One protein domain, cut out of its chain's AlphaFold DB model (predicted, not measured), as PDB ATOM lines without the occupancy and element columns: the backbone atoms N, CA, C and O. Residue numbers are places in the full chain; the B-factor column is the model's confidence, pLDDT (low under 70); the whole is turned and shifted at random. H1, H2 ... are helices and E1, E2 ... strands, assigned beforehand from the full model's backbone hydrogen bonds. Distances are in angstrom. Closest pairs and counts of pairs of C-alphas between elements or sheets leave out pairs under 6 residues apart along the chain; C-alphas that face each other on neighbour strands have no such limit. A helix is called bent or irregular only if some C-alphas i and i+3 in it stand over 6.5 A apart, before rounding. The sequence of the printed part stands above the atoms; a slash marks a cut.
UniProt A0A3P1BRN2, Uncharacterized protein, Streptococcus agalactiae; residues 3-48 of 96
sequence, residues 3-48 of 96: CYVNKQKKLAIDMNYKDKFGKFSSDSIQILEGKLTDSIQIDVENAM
ATOM      1  N   CYS A   3      -5.428  22.785  13.547       94.31
ATOM      2  CA  CYS A   3      -5.029  23.756  14.560       94.31
ATOM      3  C   CYS A   3      -3.544  24.089  14.423       94.31
ATOM      4  O   CYS A   3      -2.724  23.212  14.160       94.31
ATOM      5  N   TYR A   4      -3.193  25.349  14.645       95.50
ATOM      6  CA  TYR A   4      -1.827  25.847  14.561       95.50
ATOM      7  C   TYR A   4      -1.509  26.762  15.736       95.50
ATOM      8  O   TYR A   4      -2.387  27.442  16.264       95.50
ATOM      9  N   VAL A   5      -0.230  26.850  16.089       95.38
ATOM     10  CA  VAL A   5       0.292  27.874  16.998       95.38
ATOM     11  C   VAL A   5       1.303  28.724  16.243       95.38
ATOM     12  O   VAL A   5       2.228  28.199  15.627       95.38
ATOM     13  N   ASN A   6       1.127  30.043  16.271       93.19
ATOM     14  CA  ASN A   6       2.080  30.977  15.663       93.19
ATOM     15  C   ASN A   6       3.198  31.389  16.642       93.19
ATOM     16  O   ASN A   6       3.127  31.120  17.843       93.19
ATOM     17  N   LYS A   7       4.215  32.121  16.160       92.31
ATOM     18  CA  LYS A   7       5.323  32.630  17.001       92.31
ATOM     19  C   LYS A   7       4.896  33.493  18.192       92.31
ATOM     20  O   LYS A   7       5.648  33.617  19.154       92.31
ATOM     21  N   GLN A   8       3.699  34.080  18.154       93.12
ATOM     22  CA  GLN A   8       3.139  34.846  19.272       93.12
ATOM     23  C   GLN A   8       2.440  33.957  20.313       93.12
ATOM     24  O   GLN A   8       1.805  34.489  21.220       93.12
ATOM     25  N   LYS A   9       2.549  32.625  20.197       93.06
ATOM     26  CA  LYS A   9       1.895  31.636  21.065       93.06
ATOM     27  C   LYS A   9       0.365  31.729  21.020       93.06
ATOM     28  O   LYS A   9      -0.304  31.473  22.016       93.06
ATOM     29  N   LYS A  10      -0.193  32.124  19.871       93.94
ATOM     30  CA  LYS A  10      -1.644  32.220  19.660       93.94
ATOM     31  C   LYS A  10      -2.134  31.080  18.779       93.94
ATOM     32  O   LYS A  10      -1.450  30.715  17.822       93.94
ATOM     33  N   LEU A  11      -3.327  30.579  19.099       94.00
ATOM     34  CA  LEU A  11      -4.045  29.589  18.305       94.00
ATOM     35  C   LEU A  11      -4.513  30.210  16.981       94.00
ATOM     36  O   LEU A  11      -4.990  31.348  16.945       94.00
ATOM     37  N   ALA A  12      -4.385  29.445  15.907       94.25
ATOM     38  CA  ALA A  12      -5.021  29.698  14.627       94.25
ATOM     39  C   ALA A  12      -5.709  28.410  14.159       94.25
ATOM     40  O   ALA A  12      -5.180  27.314  14.355       94.25
ATOM     41  N   ILE A  13      -6.895  28.545  13.574       93.62
ATOM     42  CA  ILE A  13      -7.758  27.434  13.179       93.62
ATOM     43  C   ILE A  13      -8.026  27.546  11.685       93.62
ATOM     44  O   ILE A  13      -8.471  28.580  11.193       93.62
ATOM     45  N   ASP A  14      -7.725  26.480  10.963       92.62
ATOM     46  CA  ASP A  14      -8.021  26.315   9.545       92.62
ATOM     47  C   ASP A  14      -9.185  25.321   9.437       92.62
ATOM     48  O   ASP A  14      -9.022  24.118   9.665       92.62
ATOM     49  N   MET A  15     -10.391  25.835   9.191       84.62
ATOM     50  CA  MET A  15     -11.596  25.012   9.033       84.62
ATOM     51  C   MET A  15     -11.608  24.346   7.653       84.62
ATOM     52  O   MET A  15     -11.995  23.184   7.554       84.62
ATOM     53  N   ASN A  16     -11.126  25.066   6.633       80.62
ATOM     54  CA  ASN A  16     -10.880  24.652   5.249       80.62
ATOM     55  C   ASN A  16      -9.963  25.685   4.555       80.62
ATOM     56  O   ASN A  16      -9.796  26.795   5.051       80.62
ATOM     57  N   TYR A  17      -9.455  25.386   3.346       58.78
ATOM     58  CA  TYR A  17      -8.452  26.207   2.627       58.78
ATOM     59  C   TYR A  17      -8.763  27.721   2.539       58.78
ATOM     60  O   TYR A  17      -7.836  28.527   2.424       58.78
ATOM     61  N   LYS A  18     -10.048  28.103   2.578       71.06
ATOM     62  CA  LYS A  18     -10.528  29.493   2.540       71.06
ATOM     63  C   LYS A  18     -10.951  30.049   3.908       71.06
ATOM     64  O   LYS A  18     -10.887  31.261   4.097       71.06
ATOM     65  N   ASP A  19     -11.303  29.191   4.860       78.38
ATOM     66  CA  ASP A  19     -11.915  29.570   6.135       78.38
ATOM     67  C   ASP A  19     -10.887  29.459   7.261       78.38
ATOM     68  O   ASP A  19     -10.729  28.428   7.923       78.38
ATOM     69  N   LYS A  20     -10.135  30.549   7.427       85.06
ATOM     70  CA  LYS A  20      -9.010  30.660   8.355       85.06
ATOM     71  C   LYS A  20      -9.305  31.684   9.441       85.06
ATOM     72  O   LYS A  20      -9.575  32.848   9.155       85.06
ATOM     73  N   PHE A  21      -9.164  31.261  10.691       88.69
ATOM     74  CA  PHE A  21      -9.402  32.074  11.876       88.69
ATOM     75  C   PHE A  21      -8.115  32.220  12.689       88.69
ATOM     76  O   PHE A  21      -7.404  31.251  12.950       88.69
ATOM     77  N   GLY A  22      -7.804  33.447  13.107       85.38
ATOM     78  CA  GLY A  22      -6.538  33.762  13.768       85.38
ATOM     79  C   GLY A  22      -5.397  34.055  12.787       85.38
ATOM     80  O   GLY A  22      -5.551  34.026  11.568       85.38
ATOM     81  N   LYS A  23      -4.231  34.425  13.328       86.56
ATOM     82  CA  LYS A  23      -3.076  34.841  12.517       86.56
ATOM     83  C   LYS A  23      -2.203  33.647  12.153       86.56
ATOM     84  O   LYS A  23      -1.592  33.047  13.039       86.56
ATOM     85  N   PHE A  24      -2.093  33.390  10.856       86.38
ATOM     86  CA  PHE A  24      -1.154  32.440  10.269       86.38
ATOM     87  C   PHE A  24       0.135  33.156   9.870       86.38
ATOM     88  O   PHE A  24       0.101  34.273   9.352       86.38
ATOM     89  N   SER A  25       1.268  32.504  10.087       83.19
ATOM     90  CA  SER A  25       2.579  32.930   9.601       83.19
ATOM     91  C   SER A  25       3.304  31.725   9.003       83.19
ATOM     92  O   SER A  25       2.938  30.580   9.258       83.19
ATOM     93  N   SER A  26       4.332  31.963   8.186       82.56
ATOM     94  CA  SER A  26       5.114  30.888   7.545       82.56
ATOM     95  C   SER A  26       5.809  29.953   8.544       82.56
ATOM     96  O   SER A  26       6.273  28.884   8.171       82.56
ATOM     97  N   ASP A  27       5.899  30.370   9.805       88.44
ATOM     98  CA  ASP A  27       6.488  29.650  10.932       88.44
ATOM     99  C   ASP A  27       5.441  29.088  11.911       88.44
ATOM    100  O   ASP A  27       5.800  28.641  13.001       88.44
ATOM    101  N   SER A  28       4.154  29.123  11.553       92.69
ATOM    102  CA  SER A  28       3.106  28.463  12.325       92.69
ATOM    103  C   SER A  28       3.352  26.955  12.373       92.69
ATOM    104  O   SER A  28       3.548  26.311  11.343       92.69
ATOM    105  N   ILE A  29       3.285  26.376  13.571       95.19
ATOM    106  CA  ILE A  29       3.452  24.936  13.792       95.19
ATOM    107  C   ILE A  29       2.068  24.306  13.912       95.19
ATOM    108  O   ILE A  29       1.240  24.782  14.690       95.19
ATOM    109  N   GLN A  30       1.813  23.244  13.148       95.00
ATOM    110  CA  GLN A  30       0.564  22.493  13.240       95.00
ATOM    111  C   GLN A  30       0.527  21.662  14.530       95.00
ATOM    112  O   GLN A  30       1.483  20.956  14.850       95.00
ATOM    113  N   ILE A  31      -0.602  21.707  15.234       95.88
ATOM    114  CA  ILE A  31      -0.948  20.737  16.272       95.88
ATOM    115  C   ILE A  31      -1.545  19.520  15.557       95.88
ATOM    116  O   ILE A  31      -2.535  19.652  14.831       95.88
ATOM    117  N   LEU A  32      -0.909  18.358  15.713       95.31
ATOM    118  CA  LEU A  32      -1.405  17.107  15.141       95.31
ATOM    119  C   LEU A  32      -2.713  16.677  15.809       95.31
ATOM    120  O   LEU A  32      -3.017  17.084  16.930       95.31
ATOM    121  N   GLU A  33      -3.461  15.840  15.099       94.38
ATOM    122  CA  GLU A  33      -4.747  15.320  15.555       94.38
ATOM    123  C   GLU A  33      -4.612  14.538  16.870       94.38
ATOM    124  O   GLU A  33      -3.677  13.754  17.069       94.38
ATOM    125  N   GLY A  34      -5.554  14.769  17.780       95.50
ATOM    126  CA  GLY A  34      -5.663  14.099  19.068       95.50
ATOM    127  C   GLY A  34      -6.637  14.813  20.005       95.50
ATOM    128  O   GLY A  34      -7.294  15.780  19.634       95.50
ATOM    129  N   LYS A  35      -6.668  14.392  21.275       97.12
ATOM    130  CA  LYS A  35      -7.677  14.842  22.258       97.12
ATOM    131  C   LYS A  35      -7.874  16.360  22.326       97.12
ATOM    132  O   LYS A  35      -9.000  16.822  22.439       97.12
ATOM    133  N   LEU A  36      -6.786  17.136  22.271       94.31
ATOM    134  CA  LEU A  36      -6.869  18.599  22.300       94.31
ATOM    135  C   LEU A  36      -7.564  19.155  21.051       94.31
ATOM    136  O   LEU A  36      -8.425  20.019  21.176       94.31
ATOM    137  N   THR A  37      -7.185  18.692  19.856       95.25
ATOM    138  CA  THR A  37      -7.792  19.179  18.611       95.25
ATOM    139  C   THR A  37      -9.248  18.749  18.496       95.25
ATOM    140  O   THR A  37     -10.043  19.526  17.982       95.25
ATOM    141  N   ASP A  38      -9.603  17.578  19.032       95.88
ATOM    142  CA  ASP A  38     -10.986  17.091  19.084       95.88
ATOM    143  C   ASP A  38     -11.846  17.979  19.991       95.88
ATOM    144  O   ASP A  38     -12.932  18.403  19.604       95.88
ATOM    145  N   SER A  39     -11.345  18.332  21.182       97.25
ATOM    146  CA  SER A  39     -12.040  19.272  22.072       97.25
ATOM    147  C   SER A  39     -12.204  20.651  21.432       97.25
ATOM    148  O   SER A  39     -13.297  21.206  21.467       97.25
ATOM    149  N   ILE A  40     -11.155  21.176  20.786       95.19
ATOM    150  CA  ILE A  40     -11.246  22.447  20.051       95.19
ATOM    151  C   ILE A  40     -12.295  22.351  18.938       95.19
ATOM    152  O   ILE A  40     -13.038  23.302  18.726       95.19
ATOM    153  N   GLN A  41     -12.375  21.220  18.232       94.12
ATOM    154  CA  GLN A  41     -13.355  21.037  17.164       94.12
ATOM    155  C   GLN A  41     -14.780  21.120  17.704       94.12
ATOM    156  O   GLN A  41     -15.588  21.864  17.155       94.12
ATOM    157  N   ILE A  42     -15.060  20.414  18.800       95.94
ATOM    158  CA  ILE A  42     -16.371  20.430  19.455       95.94
ATOM    159  C   ILE A  42     -16.742  21.858  19.881       95.94
ATOM    160  O   ILE A  42     -17.855  22.307  19.615       95.94
ATOM    161  N   ASP A  43     -15.814  22.598  20.491       96.25
ATOM    162  CA  ASP A  43     -16.064  23.978  20.925       96.25
ATOM    163  C   ASP A  43     -16.356  24.910  19.740       96.25
ATOM    164  O   ASP A  43     -17.258  25.748  19.804       96.25
ATOM    165  N   VAL A  44     -15.627  24.749  18.632       94.00
ATOM    166  CA  VAL A  44     -15.856  25.514  17.400       94.00
ATOM    167  C   VAL A  44     -17.209  25.173  16.781       94.00
ATOM    168  O   VAL A  44     -17.947  26.080  16.402       94.00
ATOM    169  N   GLU A  45     -17.561  23.891  16.686       93.94
ATOM    170  CA  GLU A  45     -18.854  23.439  16.162       93.94
ATOM    171  C   GLU A  45     -20.018  23.982  16.998       93.94
ATOM    172  O   GLU A  45     -20.993  24.492  16.440       93.94
ATOM    173  N   ASN A  46     -19.888  23.961  18.326       96.88
ATOM    174  CA  ASN A  46     -20.876  24.535  19.235       96.88
ATOM    175  C   ASN A  46     -21.020  26.050  19.034       96.88
ATOM    176  O   ASN A  46     -22.138  26.536  18.874       96.88
ATOM    177  N   ALA A  47     -19.910  26.791  18.957       95.06
ATOM    178  CA  ALA A  47     -19.945  28.233  18.716       95.06
ATOM    179  C   ALA A  47     -20.581  28.583  17.357       95.06
ATOM    180  O   ALA A  47     -21.355  29.535  17.248       95.06
ATOM    181  N   MET A  48     -20.290  27.801  16.313       92.56
ATOM    182  CA  MET A  48     -20.916  27.967  15.000       92.56
ATOM    183  C   MET A  48     -22.421  27.703  15.060       92.56
ATOM    184  O   MET A  48     -23.192  28.475  14.492       92.56
TER     185      MET A  48
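This is residues 3 to 48 of the 96 residues of an uncharacterized protein of Streptococcus agalactiae (UniProt A0A3P1BRN2). A small twisted sheet of four short strands, E3, E2, E1 and E4, makes one part of this domain, and a single helix, H1, makes the other, set off toward one end of the longest axis and only grazing the sheet with its residues 36 to 44. E1, E2 and E3 fold back and forth as two hairpins, then residues 22 to 28 lead across to E4 at the far edge of the sheet, beside E1, and a tight turn leads on into H1. The printed part has 46 residues with four named strands followed by one named helix, in the order E1, E2, E3, E4, H1; the sheet runs E3, E2, E1, E4 and is antiparallel throughout. The class is mixed, helices and strands. The whole is compact, with a radius of gyration of the C-alphas of 10.5 A, and has a rounded outline that spans 28 by 23 by 16 A.

The first strand, E1, is residues 3 to 5, and C-alpha 3 stands at (-5.029, 23.756, 14.560). E2, residues 11 to 16, is the longest strand by residues and measures 15.5 A from first to last C-alpha; it ends with C-alpha 16 at (-10.880, 24.652, 5.249). E3 is residues 19 to 21, 6.7 A from first to last C-alpha, and E4 is residues 29 to 31, 6.6 A; E1 measures 7.2 A. H1, residues 35 to 48, is 20.0 A long from first to last C-alpha, is not bent, and ends with C-alpha 48 at (-20.916, 27.967, 15.000).

In the sheet, E1 and E2 are inner strands. They are a hairpin, antiparallel at 148 degrees between their directions, with N 4 and O 12 2.8 A apart, within hydrogen-bond range. E2 and E3 are the next hairpin, antiparallel at 172 degrees, with N 13 and O 21 2.8 A apart and N 15 and O 19 2.9 A apart, both within range. The pairing of E2 is staggered: its residues 11 to 13 pair with E1 and its residues 13 to 16 with E3. E1, E2 and E3 form a meander, each strand the antiparallel neighbour of the one before. With E4 they form a Greek key, four strands in a row of which the first is the antiparallel neighbour of the fourth. E1 and E4 stand at 138 degrees between their directions; C-alphas 4 and 30 face each other at 4.3 A, and N 31 and O 3 are 2.8 A apart, within hydrogen-bond range. E3 and E4 are the edge strands and are apart, as are E1 and E3. From edge to edge the strands' lines turn by 80 degrees. H1 is on the sheet, with 12 pairs of C-alphas within 10 A, but only grazes it. The closest C-alphas of E1 and H1 are those of Cys 3 and Thr 37, 6.7 A apart. The closest of E4 and H1 are those of Ile 31 and Thr 37, 7.4 A apart. E2 and H1 are near each other, with 6 pairs of C-alphas within 10 A. In H1 every O i to N i+4 pair is within hydrogen-bond range.

The two C-alphas farthest apart are those of Ser 26 and Asn 46, at 29.2 A. The C-alphas of Cys 3 and Met 48, the first and last printed, are 16.4 A apart. The printed part has no cut. The links E1 to E2, E2 to E3 and E4 to H1 are tight; the link E3 to E4, with 7 residues, is short, and no link is long. The mean pLDDT of the printed part is 90.9, and residue 17, in the link between E2 and E3, is the one printed residue under 70.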